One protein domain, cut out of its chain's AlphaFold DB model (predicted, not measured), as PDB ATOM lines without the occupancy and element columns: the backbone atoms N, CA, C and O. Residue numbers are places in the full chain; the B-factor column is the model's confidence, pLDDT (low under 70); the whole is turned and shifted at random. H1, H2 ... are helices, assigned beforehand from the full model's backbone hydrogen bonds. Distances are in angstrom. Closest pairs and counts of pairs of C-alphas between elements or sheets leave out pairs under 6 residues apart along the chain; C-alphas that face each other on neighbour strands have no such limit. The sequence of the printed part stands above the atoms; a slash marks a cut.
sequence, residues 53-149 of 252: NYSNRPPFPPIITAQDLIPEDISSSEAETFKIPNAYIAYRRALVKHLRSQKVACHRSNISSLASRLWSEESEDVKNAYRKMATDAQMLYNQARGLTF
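AT A GLANCE: This is residues 53 to 149 of the 252 residues of the protein "HMG box domain-containing protein" of Glomus cerebriforme (UniProt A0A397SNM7). Helices H3 and H4 make a corner like an open V, and H2 packs across both, its residues 87 to 91 on H4. H1 is a small turn away from the other helices, toward the end of the longest helix, H4, and a long stretch without a named element, residues 53 to 76, runs along the length of the domain before it. The 97 printed residues hold four named helices, in the order H1, H2, H3, H4, and no named strand: the class is all helix. The whole is compact, with a radius of gyration of the C-alphas of 14.5 A, and only just elongated, spanning 43 by 28 by 19 A.

IN THESE COORDINATES: The printed part begins at Asn 53, C-alpha at (13.046, -13.066, 61.876). H1 is residues 77 to 80. H2, residues 87 to 101, is 21.3 A long from C-alpha 87 at (10.756, -24.019, 44.848). H3, residues 108 to 121, measures 20.2 A. H4, residues 124 to 144, measures 30.0 A and ends with C-alpha 144 at (20.060, -36.906, 32.171).

HOW THE PARTS SIT: H1 is apart from H2, H3 and H4. H2 touches H3, closest at the C-alphas of Arg 92 and Ala 115, 5.7 A, at a steep tilt of 62 degrees, opposite ways. H2 touches H4 with residues 87 to 91 alone, against residues 127 to 134; the closest C-alphas, of Ala 87 and Tyr 130, are 4.8 A apart, and the lines are about perpendicular, at 79 degrees. H3 and H4 are close but not clearly touching, the closest C-alphas, of Trp 119 and Lys 127, being 7.9 A apart. In H2, H3 and H4 every O i to N i+4 pair is within hydrogen-bond range; H1 is too short for such a pair.

THE WHOLE: The two C-alphas farthest apart, of Lys 103 and Phe 149, are 43.1 A apart. The printed part has no cut. The link H3 to H4 is tight and the links H1 to H2 and H2 to H3 are short. The mean pLDDT of the printed part is 81.4, with residues 53 to 56, 74 to 81 and 147 to 149 under 70.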
ATOM      1  N   ASN A  53      13.619 -12.670  63.173       52.88
ATOM      2  CA  ASN A  53      13.046 -13.066  61.876       52.88
ATOM      3  C   ASN A  53      13.877 -12.662  60.627       52.88
ATOM      4  O   ASN A  53      13.490 -12.960  59.498       52.88
ATOM      5  N   TYR A  54      15.029 -12.009  60.828       52.25
ATOM      6  CA  TYR A  54      16.022 -11.684  59.794       52.25
ATOM      7  C   TYR A  54      17.274 -12.575  59.859       52.25
ATOM      8  O   TYR A  54      17.751 -13.019  58.820       52.25
ATOM      9  N   SER A  55      17.773 -12.920  61.056       63.47
ATOM     10  CA  SER A  55      18.964 -13.786  61.217       63.47
ATOM     11  C   SER A  55      18.723 -15.230  60.754       63.47
ATOM     12  O   SER A  55      19.661 -15.966  60.439       63.47
ATOM     13  N   ASN A  56      17.450 -15.630  60.723       69.50
ATOM     14  CA  ASN A  56      17.008 -16.986  60.418       69.50
ATOM     15  C   ASN A  56      16.721 -17.224  58.922       69.50
ATOM     16  O   ASN A  56      16.488 -18.369  58.547       69.50
ATOM     17  N   ARG A  57      16.734 -16.192  58.062       81.94
ATOM     18  CA  ARG A  57      16.530 -16.363  56.609       81.94
ATOM     19  C   ARG A  57      17.798 -16.887  55.934       81.94
ATOM     20  O   ARG A  57      18.873 -16.391  56.269       81.94
ATOM     21  N   PRO A  58      17.708 -17.833  54.978       77.69
ATOM     22  CA  PRO A  58      18.854 -18.178  54.145       77.69
ATOM     23  C   PRO A  58      19.313 -16.934  53.363       77.69
ATOM     24  O   PRO A  58      18.464 -16.158  52.920       77.69
ATOM     25  N   PRO A  59      20.627 -16.716  53.181       81.12
ATOM     26  CA  PRO A  59      21.113 -15.553  52.454       81.12
ATOM     27  C   PRO A  59      20.729 -15.628  50.974       81.12
ATOM     28  O   PRO A  59      20.578 -16.713  50.403       81.12
ATOM     29  N   PHE A  60      20.604 -14.454  50.360       79.38
ATOM     30  CA  PHE A  60      20.385 -14.286  48.930       79.38
ATOM     31  C   PHE A  60      21.633 -13.632  48.298       79.38
ATOM     32  O   PHE A  60      22.117 -12.645  48.855       79.38
ATOM     33  N   PRO A  61      22.168 -14.133  47.165       78.00
ATOM     34  CA  PRO A  61      21.707 -15.298  46.404       78.00
ATOM     35  C   PRO A  61      21.860 -16.625  47.179       78.00
ATOM     36  O   PRO A  61      22.720 -16.733  48.056       78.00
ATOM     37  N   PRO A  62      21.021 -17.634  46.881       74.62
ATOM     38  CA  PRO A  62      20.988 -18.892  47.621       74.62
ATOM     39  C   PRO A  62      22.294 -19.689  47.515       74.62
ATOM     40  O   PRO A  62      22.843 -19.867  46.432       74.62
ATOM     41  N   ILE A  63      22.734 -20.281  48.632       73.44
ATOM     42  CA  ILE A  63      23.914 -21.173  48.702       73.44
ATOM     43  C   ILE A  63      23.615 -22.598  48.172       73.44
ATOM     44  O   ILE A  63      24.283 -23.566  48.547       73.44
ATOM     45  N   ILE A  64      22.574 -22.766  47.359       78.75
ATOM     46  CA  ILE A  64      22.228 -24.025  46.689       78.75
ATOM     47  C   ILE A  64      22.023 -23.767  45.201       78.75
ATOM     48  O   ILE A  64      21.585 -22.692  44.794       78.75
ATOM     49  N   THR A  65      22.351 -24.770  44.404       84.06
ATOM     50  CA  THR A  65      22.258 -24.773  42.947       84.06
ATOM     51  C   THR A  65      21.147 -25.715  42.489       84.06
ATOM     52  O   THR A  65      20.637 -26.516  43.270       84.06
ATOM     53  N   ALA A  66      20.806 -25.676  41.198       79.25
ATOM     54  CA  ALA A  66      19.928 -26.678  40.597       79.25
ATOM     55  C   ALA A  66      20.481 -28.113  40.751       79.25
ATOM     56  O   ALA A  66      19.700 -29.048  40.890       79.25
ATOM     57  N   GLN A  67      21.808 -28.290  40.806       78.31
ATOM     58  CA  GLN A  67      22.431 -29.601  41.009       78.31
ATOM     59  C   GLN A  67      22.216 -30.133  42.439       78.31
ATOM     60  O   GLN A  67      21.955 -31.319  42.593       78.31
ATOM     61  N   ASP A  68      22.200 -29.270  43.472       79.69
ATOM     62  CA  ASP A  68      21.854 -29.643  44.866       79.69
ATOM     63  C   ASP A  68      20.385 -30.140  45.021       79.69
ATOM     64  O   ASP A  68      19.945 -30.482  46.128       79.69
ATOM     65  N   LEU A  69      19.582 -30.135  43.944       80.50
ATOM     66  CA  LEU A  69      18.192 -30.607  43.916       80.50
ATOM     67  C   LEU A  69      18.017 -31.994  43.262       80.50
ATOM     68  O   LEU A  69      16.955 -32.590  43.430       80.50
ATOM     69  N   ILE A  70      19.034 -32.517  42.571       80.62
ATOM     70  CA  ILE A  70      18.990 -33.744  41.752       80.62
ATOM     71  C   ILE A  70      19.806 -34.859  42.452       80.62
ATOM     72  O   ILE A  70      20.743 -34.529  43.180       80.62
ATOM     73  N   PRO A  71      19.499 -36.162  42.279       74.88
ATOM     74  CA  PRO A  71      20.360 -37.243  42.758       74.88
ATOM     75  C   PRO A  71      21.686 -37.287  41.994       74.88
ATOM     76  O   PRO A  71      21.749 -36.908  40.825       74.88
ATOM     77  N   GLU A  72      22.728 -37.816  42.631       72.56
ATOM     78  CA  GLU A  72      24.019 -38.056  41.976       72.56
ATOM     79  C   GLU A  72      23.918 -39.253  41.000       72.56
ATOM     80  O   GLU A  72      24.289 -39.129  39.832       72.56
ATOM     81  N   ASP A  73      23.297 -40.363  41.423       70.25
ATOM     82  CA  ASP A  73      23.141 -41.592  40.626       70.25
ATOM     83  C   ASP A  73      21.789 -41.677  39.889       70.25
ATOM     84  O   ASP A  73      20.866 -42.407  40.271       70.25
ATOM     85  N   ILE A  74      21.681 -40.954  38.770       65.56
ATOM     86  CA  ILE A  74      20.479 -40.895  37.906       65.56
ATOM     87  C   ILE A  74      20.229 -42.220  37.135       65.56
ATOM     88  O   ILE A  74      19.172 -42.415  36.540       65.56
ATOM     89  N   SER A  75      21.176 -43.163  37.171       60.34
ATOM     90  CA  SER A  75      21.073 -44.514  36.591       60.34
ATOM     91  C   SER A  75      20.594 -45.596  37.573       60.34
ATOM     92  O   SER A  75      20.462 -46.758  37.188       60.34
ATOM     93  N   SER A  76      20.344 -45.242  38.837       61.44
ATOM     94  CA  SER A  76      19.784 -46.154  39.841       61.44
ATOM     95  C   SER A  76      18.296 -46.443  39.588       61.44
ATOM     96  O   SER A  76      17.584 -45.631  39.001       61.44
ATOM     97  N   SER A  77      17.774 -47.566  40.095       58.47
ATOM     98  CA  SER A  77      16.321 -47.824  40.086       58.47
ATOM     99  C   SER A  77      15.532 -46.848  40.976       58.47
ATOM    100  O   SER A  77      14.337 -46.655  40.774       58.47
ATOM    101  N   GLU A  78      16.199 -46.186  41.925       58.09
ATOM    102  CA  GLU A  78      15.639 -45.103  42.741       58.09
ATOM    103  C   GLU A  78      15.447 -43.805  41.933       58.09
ATOM    104  O   GLU A  78      14.522 -43.036  42.193       58.09
ATOM    105  N   ALA A  79      16.234 -43.585  40.872       61.75
ATOM    106  CA  ALA A  79      16.048 -42.443  39.977       61.75
ATOM    107  C   ALA A  79      14.717 -42.488  39.202       61.75
ATOM    108  O   ALA A  79      14.278 -41.450  38.703       61.75
ATOM    109  N   GLU A  80      14.058 -43.649  39.111       61.50
ATOM    110  CA  GLU A  80      12.740 -43.785  38.484       61.50
ATOM    111  C   GLU A  80      11.588 -43.315  39.386       61.50
ATOM    112  O   GLU A  80      10.599 -42.783  38.879       61.50
ATOM    113  N   THR A  81      11.731 -43.438  40.710       66.94
ATOM    114  CA  THR A  81      10.759 -42.945  41.701       66.94
ATOM    115  C   THR A  81      11.097 -41.553  42.243       66.94
ATOM    116  O   THR A  81      10.236 -40.912  42.851       66.94
ATOM    117  N   PHE A  82      12.322 -41.063  42.022       75.31
ATOM    118  CA  PHE A  82      12.759 -39.752  42.494       75.31
ATOM    119  C   PHE A  82      11.917 -38.597  41.926       75.31
ATOM    120  O   PHE A  82      11.689 -38.487  40.720       75.31
ATOM    121  N   LYS A  83      11.517 -37.674  42.808       80.38
ATOM    122  CA  LYS A  83      10.711 -36.497  42.475       80.38
ATOM    123  C   LYS A  83      11.535 -35.218  42.605       80.38
ATOM    124  O   LYS A  83      12.142 -34.968  43.641       80.38
ATOM    125  N   ILE A  84      11.518 -34.377  41.570       84.12
ATOM    126  CA  ILE A  84      12.271 -33.117  41.585       84.12
ATOM    127  C   ILE A  84      11.693 -32.140  42.632       84.12
ATOM    128  O   ILE A  84      10.485 -31.877  42.623       84.12
ATOM    129  N   PRO A  85      12.536 -31.570  43.518       86.12
ATOM    130  CA  PRO A  85      12.122 -30.584  44.509       86.12
ATOM    131  C   PRO A  85      11.485 -29.339  43.893       86.12
ATOM    132  O   PRO A  85      12.066 -28.685  43.029       86.12
ATOM    133  N   ASN A  86      10.319 -28.945  44.409       92.38
ATOM    134  CA  ASN A  86       9.724 -27.654  44.068       92.38
ATOM    135  C   ASN A  86      10.467 -26.482  44.751       92.38
ATOM    136  O   ASN A  86      11.274 -26.674  45.664       92.38
ATOM    137  N   ALA A  87      10.139 -25.252  44.346       91.88
ATOM    138  CA  ALA A  87      10.756 -24.019  44.848       91.88
ATOM    139  C   ALA A  87      10.744 -23.879  46.385       91.88
ATOM    140  O   ALA A  87      11.717 -23.404  46.969       91.88
ATOM    141  N   TYR A  88       9.678 -24.330  47.052       92.94
ATOM    142  CA  TYR A  88       9.570 -24.295  48.511       92.94
ATOM    143  C   TYR A  88      10.473 -25.344  49.185       92.94
ATOM    144  O   TYR A  88      11.130 -25.047  50.185       92.94
ATOM    145  N   ILE A  89      10.580 -26.553  48.623       91.69
ATOM    146  CA  ILE A  89      11.532 -27.564  49.112       91.69
ATOM    147  C   ILE A  89      12.978 -27.095  48.890       91.69
ATOM    148  O   ILE A  89      13.808 -27.269  49.783       91.69
ATOM    149  N   ALA A  90      13.274 -26.425  47.771       90.75
ATOM    150  CA  ALA A  90      14.569 -25.780  47.540       90.75
ATOM    151  C   ALA A  90      14.858 -24.687  48.591       90.75
ATOM    152  O   ALA A  90      15.895 -24.740  49.256       90.75
ATOM    153  N   TYR A  91      13.918 -23.769  48.850       91.88
ATOM    154  CA  TYR A  91      14.036 -22.772  49.926       91.88
ATOM    155  C   TYR A  91      14.298 -23.427  51.294       91.88
ATOM    156  O   TYR A  91      15.197 -23.017  52.035       91.88
ATOM    157  N   ARG A  92      13.582 -24.513  51.618       90.94
ATOM    158  CA  ARG A  92      13.787 -25.272  52.860       90.94
ATOM    159  C   ARG A  92      15.165 -25.949  52.913       90.94
ATOM    160  O   ARG A  92      15.774 -25.948  53.981       90.94
ATOM    161  N   ARG A  93      15.706 -26.467  51.798       89.19
ATOM    162  CA  ARG A  93      17.096 -26.976  51.722       89.19
ATOM    163  C   ARG A  93      18.115 -25.858  51.988       89.19
ATOM    164  O   ARG A  93      19.049 -26.070  52.763       89.19
ATOM    165  N   ALA A  94      17.912 -24.660  51.434       89.88
ATOM    166  CA  ALA A  94      18.766 -23.498  51.701       89.88
ATOM    167  C   ALA A  94      18.732 -23.081  53.185       89.88
ATOM    168  O   ALA A  94      19.786 -22.878  53.792       89.88
ATOM    169  N   LEU A  95      17.541 -23.042  53.796       89.75
ATOM    170  CA  LEU A  95      17.360 -22.781  55.229       89.75
ATOM    171  C   LEU A  95      18.093 -23.817  56.104       89.75
ATOM    172  O   LEU A  95      18.779 -23.439  57.052       89.75
ATOM    173  N   VAL A  96      18.017 -25.113  55.770       87.69
ATOM    174  CA  VAL A  96      18.783 -26.170  56.466       87.69
ATOM    175  C   VAL A  96      20.293 -25.927  56.350       87.69
ATOM    176  O   VAL A  96      21.003 -26.030  57.351       87.69
ATOM    177  N   LYS A  97      20.798 -25.594  55.152       86.56
ATOM    178  CA  LYS A  97      22.230 -25.334  54.894       86.56
ATOM    179  C   LYS A  97      22.737 -24.143  55.728       86.56
ATOM    180  O   LYS A  97      23.809 -24.229  56.322       86.56
ATOM    181  N   HIS A  98      21.922 -23.092  55.854       86.88
ATOM    182  CA  HIS A  98      22.180 -21.897  56.672       86.88
ATOM    183  C   HIS A  98      22.149 -22.165  58.185       86.88
ATOM    184  O   HIS A  98      23.092 -21.833  58.897       86.88
ATOM    185  N   LEU A  99      21.116 -22.837  58.702       86.19
ATOM    186  CA  LEU A  99      21.046 -23.166  60.133       86.19
ATOM    187  C   LEU A  99      22.178 -24.122  60.557       86.19
ATOM    188  O   LEU A  99      22.726 -23.989  61.654       86.19
ATOM    189  N   ARG A 100      22.600 -25.036  59.669       85.06
ATOM    190  CA  ARG A 100      23.763 -25.910  59.896       85.06
ATOM    191  C   ARG A 100      25.091 -25.146  59.918       85.06
ATOM    192  O   ARG A 100      25.930 -25.483  60.752       85.06
ATOM    193  N   SER A 101      25.296 -24.122  59.081       82.00
ATOM    194  CA  SER A 101      26.527 -23.308  59.135       82.00
ATOM    195  C   SER A 101      26.599 -22.453  60.409       82.00
ATOM    196  O   SER A 101      27.671 -22.334  61.001       82.00
ATOM    197  N   GLN A 102      25.452 -21.984  60.914       81.44
ATOM    198  CA  GLN A 102      25.325 -21.354  62.239       81.44
ATOM    199  C   GLN A 102      25.456 -22.341  63.423       81.44
ATOM    200  O   GLN A 102      25.373 -21.926  64.577       81.44
ATOM    201  N   LYS A 103      25.658 -23.645  63.169       79.62
ATOM    202  CA  LYS A 103      25.695 -24.730  64.174       79.62
ATOM    203  C   LYS A 103      24.400 -24.875  64.996       79.62
ATOM    204  O   LYS A 103      24.411 -25.473  66.072       79.62
ATOM    205  N   VAL A 104      23.269 -24.379  64.489       77.94
ATOM    206  CA  VAL A 104      21.964 -24.466  65.155       77.94
ATOM    207  C   VAL A 104      21.361 -25.853  64.927       77.94
ATOM    208  O   VAL A 104      20.847 -26.162  63.851       77.94
ATOM    209  N   ALA A 105      21.386 -26.692  65.963       74.38
ATOM    210  CA  ALA A 105      20.655 -27.955  65.973       74.38
ATOM    211  C   ALA A 105      19.140 -27.681  65.943       74.38
ATOM    212  O   ALA A 105      18.565 -27.170  66.903       74.38
ATOM    213  N   CYS A 106      18.492 -28.001  64.824       75.69
ATOM    214  CA  CYS A 106      17.086 -27.697  64.568       75.69
ATOM    215  C   CYS A 106      16.306 -28.969  64.193       75.69
ATOM    216  O   CYS A 106      16.722 -29.750  63.340       75.69
ATOM    217  N   HIS A 107      15.163 -29.197  64.851       81.94
ATOM    218  CA  HIS A 107      14.327 -30.372  64.594       81.94
ATOM    219  C   HIS A 107      13.549 -30.230  63.275       81.94
ATOM    220  O   HIS A 107      13.065 -29.142  62.957       81.94
ATOM    221  N   ARG A 108      13.381 -31.330  62.522       74.44
ATOM    222  CA  ARG A 108      12.825 -31.332  61.149       74.44
ATOM    223  C   ARG A 108      11.455 -30.648  61.045       74.44
ATOM    224  O   ARG A 108      11.242 -29.896  60.092       74.44
ATOM    225  N   SER A 109      10.589 -30.826  62.048       83.12
ATOM    226  CA  SER A 109       9.285 -30.151  62.167       83.12
ATOM    227  C   SER A 109       9.404 -28.632  62.326       83.12
ATOM    228  O   SER A 109       8.692 -27.885  61.665       83.12
ATOM    229  N   ASN A 110      10.330 -28.161  63.163       84.25
ATOM    230  CA  ASN A 110      10.523 -26.735  63.433       84.25
ATOM    231  C   ASN A 110      11.030 -26.027  62.171       84.25
ATOM    232  O   ASN A 110      10.617 -24.908  61.883       84.25
ATOM    233  N   ILE A 111      11.868 -26.714  61.387       87.56
ATOM    234  CA  ILE A 111      12.327 -26.245  60.076       87.56
ATOM    235  C   ILE A 111      11.158 -26.178  59.080       87.56
ATOM    236  O   ILE A 111      11.119 -25.236  58.299       87.56
ATOM    237  N   SER A 112      10.194 -27.113  59.104       89.56
ATOM    238  CA  SER A 112       8.969 -26.999  58.287       89.56
ATOM    239  C   SER A 112       8.195 -25.726  58.627       89.56
ATOM    240  O   SER A 112       7.931 -24.919  57.744       89.56
ATOM    241  N   SER A 113       7.864 -25.518  59.906       87.75
ATOM    242  CA  SER A 113       7.050 -24.375  60.335       87.75
ATOM    243  C   SER A 113       7.748 -23.033  60.091       87.75
ATOM    244  O   SER A 113       7.109 -22.073  59.662       87.75
ATOM    245  N   LEU A 114       9.066 -22.972  60.319       88.62
ATOM    246  CA  LEU A 114       9.878 -21.790  60.034       88.62
ATOM    247  C   LEU A 114       9.968 -21.521  58.526       88.62
ATOM    248  O   LEU A 114       9.778 -20.381  58.112       88.62
ATOM    249  N   ALA A 115      10.197 -22.551  57.703       90.69
ATOM    250  CA  ALA A 115      10.231 -22.407  56.250       90.69
ATOM    251  C   ALA A 115       8.886 -21.914  55.699       90.69
ATOM    252  O   ALA A 115       8.887 -20.967  54.920       90.69
ATOM    253  N   SER A 116       7.753 -22.486  56.127       92.06
ATOM    254  CA  SER A 116       6.419 -22.039  55.694       92.06
ATOM    255  C   SER A 116       6.171 -20.562  56.016       92.06
ATOM    256  O   SER A 116       5.705 -19.819  55.151       92.06
ATOM    257  N   ARG A 117       6.518 -20.115  57.237       91.44
ATOM    258  CA  ARG A 117       6.382 -18.708  57.649       91.44
ATOM    259  C   ARG A 117       7.264 -17.799  56.795       91.44
ATOM    260  O   ARG A 117       6.747 -16.905  56.128       91.44
ATOM    261  N   LEU A 118       8.571 -18.061  56.760       90.81
ATOM    262  CA  LEU A 118       9.514 -17.211  56.034       90.81
ATOM    263  C   LEU A 118       9.198 -17.160  54.530       90.81
ATOM    264  O   LEU A 118       9.247 -16.077  53.960       90.81
ATOM    265  N   TRP A 119       8.798 -18.284  53.917       93.62
ATOM    266  CA  TRP A 119       8.420 -18.366  52.499       93.62
ATOM    267  C   TRP A 119       7.178 -17.540  52.154       93.62
ATOM    268  O   TRP A 119       7.156 -16.912  51.098       93.62
ATOM    269  N   SER A 120       6.160 -17.475  53.025       92.00
ATOM    270  CA  SER A 120       5.044 -16.540  52.798       92.00
ATOM    271  C   SER A 120       5.519 -15.080  52.796       92.00
ATOM    272  O   SER A 120       5.139 -14.322  51.902       92.00
ATOM    273  N   GLU A 121       6.424 -14.737  53.718       91.62
ATOM    274  CA  GLU A 121       6.999 -13.400  53.917       91.62
ATOM    275  C   GLU A 121       8.081 -13.005  52.882       91.62
ATOM    276  O   GLU A 121       8.457 -11.837  52.838       91.62
ATOM    277  N   GLU A 122       8.614 -13.932  52.073       91.31
ATOM    278  CA  GLU A 122       9.650 -13.617  51.067       91.31
ATOM    279  C   GLU A 122       9.135 -12.708  49.939       91.31
ATOM    280  O   GLU A 122       7.962 -12.760  49.556       91.31
ATOM    281  N   SER A 123      10.036 -11.924  49.335       92.00
ATOM    282  CA  SER A 123       9.713 -11.140  48.139       92.00
ATOM    283  C   SER A 123       9.484 -12.031  46.914       92.00
ATOM    284  O   SER A 123       9.979 -13.162  46.827       92.00
ATOM    285  N   GLU A 124       8.745 -11.517  45.927       92.25
ATOM    286  CA  GLU A 124       8.454 -12.297  44.722       92.25
ATOM    287  C   GLU A 124       9.699 -12.522  43.852       92.25
ATOM    288  O   GLU A 124       9.777 -13.530  43.160       92.25
ATOM    289  N   ASP A 125      10.728 -11.676  43.950       90.88
ATOM    290  CA  ASP A 125      12.025 -11.883  43.287       90.88
ATOM    291  C   ASP A 125      12.782 -13.092  43.854       90.88
ATOM    292  O   ASP A 125      13.336 -13.901  43.105       90.88
ATOM    293  N   VAL A 126      12.747 -13.274  45.180       90.06
ATOM    294  CA  VAL A 126      13.307 -14.462  45.838       90.06
ATOM    295  C   VAL A 126      12.512 -15.703  45.423       90.06
ATOM    296  O   VAL A 126      13.101 -16.708  45.017       90.06
ATOM    297  N   LYS A 127      11.174 -15.628  45.430       91.31
ATOM    298  CA  LYS A 127      10.293 -16.717  44.968       91.31
ATOM    299  C   LYS A 127      10.523 -17.057  43.487       91.31
ATOM    300  O   LYS A 127      10.617 -18.239  43.155       91.31
ATOM    301  N   ASN A 128      10.702 -16.058  42.619       91.62
ATOM    302  CA  ASN A 128      11.090 -16.203  41.210       91.62
ATOM    303  C   ASN A 128      12.411 -16.973  41.068       91.62
ATOM    304  O   ASN A 128      12.473 -17.931  40.299       91.62
ATOM    305  N   ALA A 129      13.446 -16.608  41.832       91.31
ATOM    306  CA  ALA A 129      14.751 -17.268  41.771       91.31
ATOM    307  C   ALA A 129      14.680 -18.759  42.158       91.31
ATOM    308  O   ALA A 129      15.215 -19.606  41.441       91.31
ATOM    309  N   TYR A 130      13.968 -19.106  43.238       91.31
ATOM    310  CA  TYR A 130      13.764 -20.510  43.623       91.31
ATOM    311  C   TYR A 130      12.832 -21.267  42.658       91.31
ATOM    312  O   TYR A 130      13.042 -22.460  42.432       91.31
ATOM    313  N   ARG A 131      11.840 -20.601  42.042       93.00
ATOM    314  CA  ARG A 131      11.027 -21.190  40.959       93.00
ATOM    315  C   ARG A 131      11.885 -21.521  39.739       93.00
ATOM    316  O   ARG A 131      11.838 -22.662  39.287       93.00
ATOM    317  N   LYS A 132      12.731 -20.592  39.277       91.69
ATOM    318  CA  LYS A 132      13.676 -20.850  38.180       91.69
ATOM    319  C   LYS A 132      14.618 -22.011  38.516       91.69
ATOM    320  O   LYS A 132      14.752 -22.917  37.709       91.69
ATOM    321  N   MET A 133      15.203 -22.032  39.716       90.12
ATOM    322  CA  MET A 133      16.111 -23.103  40.150       90.12
ATOM    323  C   MET A 133      15.453 -24.495  40.126       90.12
ATOM    324  O   MET A 133      16.093 -25.463  39.722       90.12
ATOM    325  N   ALA A 134      14.180 -24.602  40.521       89.81
ATOM    326  CA  ALA A 134      13.431 -25.856  40.443       89.81
ATOM    327  C   ALA A 134      13.162 -26.284  38.985       89.81
ATOM    328  O   ALA A 134      13.313 -27.459  38.655       89.81
ATOM    329  N   THR A 135      12.832 -25.340  38.093       90.19
ATOM    330  CA  THR A 135      12.694 -25.605  36.647       90.19
ATOM    331  C   THR A 135      14.026 -26.018  36.010       90.19
ATOM    332  O   THR A 135      14.063 -26.994  35.265       90.19
ATOM    333  N   ASP A 136      15.125 -25.337  36.345       88.69
ATOM    334  CA  ASP A 136      16.478 -25.673  35.886       88.69
ATOM    335  C   ASP A 136      16.861 -27.103  36.319       88.69
ATOM    336  O   ASP A 136      17.377 -27.881  35.518       88.69
ATOM    337  N   ALA A 137      16.549 -27.482  37.566       88.19
ATOM    338  CA  ALA A 137      16.796 -28.828  38.082       88.19
ATOM    339  C   ALA A 137      15.946 -29.899  37.379       88.19
ATOM    340  O   ALA A 137      16.454 -30.966  37.036       88.19
ATOM    341  N   GLN A 138      14.667 -29.608  37.118       88.12
ATOM    342  CA  GLN A 138      13.779 -30.506  36.376       88.12
ATOM    343  C   GLN A 138      14.270 -30.726  34.939       88.12
ATOM    344  O   GLN A 138      14.264 -31.858  34.454       88.12
ATOM    345  N   MET A 139      14.740 -29.667  34.275       86.31
ATOM    346  CA  MET A 139      15.323 -29.738  32.936       86.31
ATOM    347  C   MET A 139      16.587 -30.611  32.917       86.31
ATOM    348  O   MET A 139      16.690 -31.505  32.079       86.31
ATOM    349  N   LEU A 140      17.510 -30.406  33.864       86.06
ATOM    350  CA  LEU A 140      18.741 -31.198  33.991       86.06
ATOM    351  C   LEU A 140      18.459 -32.687  34.260       86.06
ATOM    352  O   LEU A 140      19.066 -33.546  33.624       86.06
ATOM    353  N   TYR A 141      17.514 -33.009  35.147       85.12
ATOM    354  CA  TYR A 141      17.117 -34.394  35.429       85.12
ATOM    355  C   TYR A 141      16.445 -35.068  34.221       85.12
ATOM    356  O   TYR A 141      16.809 -36.189  33.861       85.12
ATOM    357  N   ASN A 142      15.528 -34.372  33.536       84.06
ATOM    358  CA  ASN A 142      14.914 -34.880  32.305       84.06
ATOM    359  C   ASN A 142      15.970 -35.117  31.213       84.06
ATOM    360  O   ASN A 142      15.937 -36.146  30.539       84.06
ATOM    361  N   GLN A 143      16.933 -34.200  31.068       84.19
ATOM    362  CA  GLN A 143      18.047 -34.332  30.131       84.19
ATOM    363  C   GLN A 143      18.925 -35.549  30.457       84.19
ATOM    364  O   GLN A 143      19.245 -36.323  29.558       84.19
ATOM    365  N   ALA A 144      19.265 -35.760  31.731       80.94
ATOM    366  CA  ALA A 144      20.060 -36.906  32.171       80.94
ATOM    367  C   ALA A 144      19.342 -38.258  31.974       80.94
ATOM    368  O   ALA A 144      19.999 -39.253  31.678       80.94
ATOM    369  N   ARG A 145      18.003 -38.296  32.055       78.25
ATOM    370  CA  ARG A 145      17.187 -39.475  31.689       78.25
ATOM    371  C   ARG A 145      16.957 -39.641  30.176       78.25
ATOM    372  O   ARG A 145      16.238 -40.553  29.778       78.25
ATOM    373  N   GLY A 146      17.519 -38.776  29.325       75.00
ATOM    374  CA  GLY A 146      17.309 -38.805  27.870       75.00
ATOM    375  C   GLY A 146      15.907 -38.366  27.419       75.00
ATOM    376  O   GLY A 146      15.552 -38.526  26.255       75.00
ATOM    377  N   LEU A 147      15.107 -37.782  28.316       68.62
ATOM    378  CA  LEU A 147      13.728 -37.341  28.078       68.62
ATOM    379  C   LEU A 147      13.675 -35.918  27.484       68.62
ATOM    380  O   LEU A 147      12.829 -35.102  27.851       68.62
ATOM    381  N   THR A 148      14.600 -35.591  26.577       55.91
ATOM    382  CA  THR A 148      14.746 -34.255  25.976       55.91
ATOM    383  C   THR A 148      13.709 -33.992  24.882       55.91
ATOM    384  O   THR A 148      14.046 -33.929  23.699       55.91
ATOM    385  N   PHE A 149      12.447 -33.807  25.272       56.25
ATOM    386  CA  PHE A 149      11.395 -33.317  24.381       56.25
ATOM    387  C   PHE A 149      11.003 -31.869  24.699       56.25
ATOM    388  O   PHE A 149      10.204 -31.603  25.591       56.25
TER     389      PHE A 149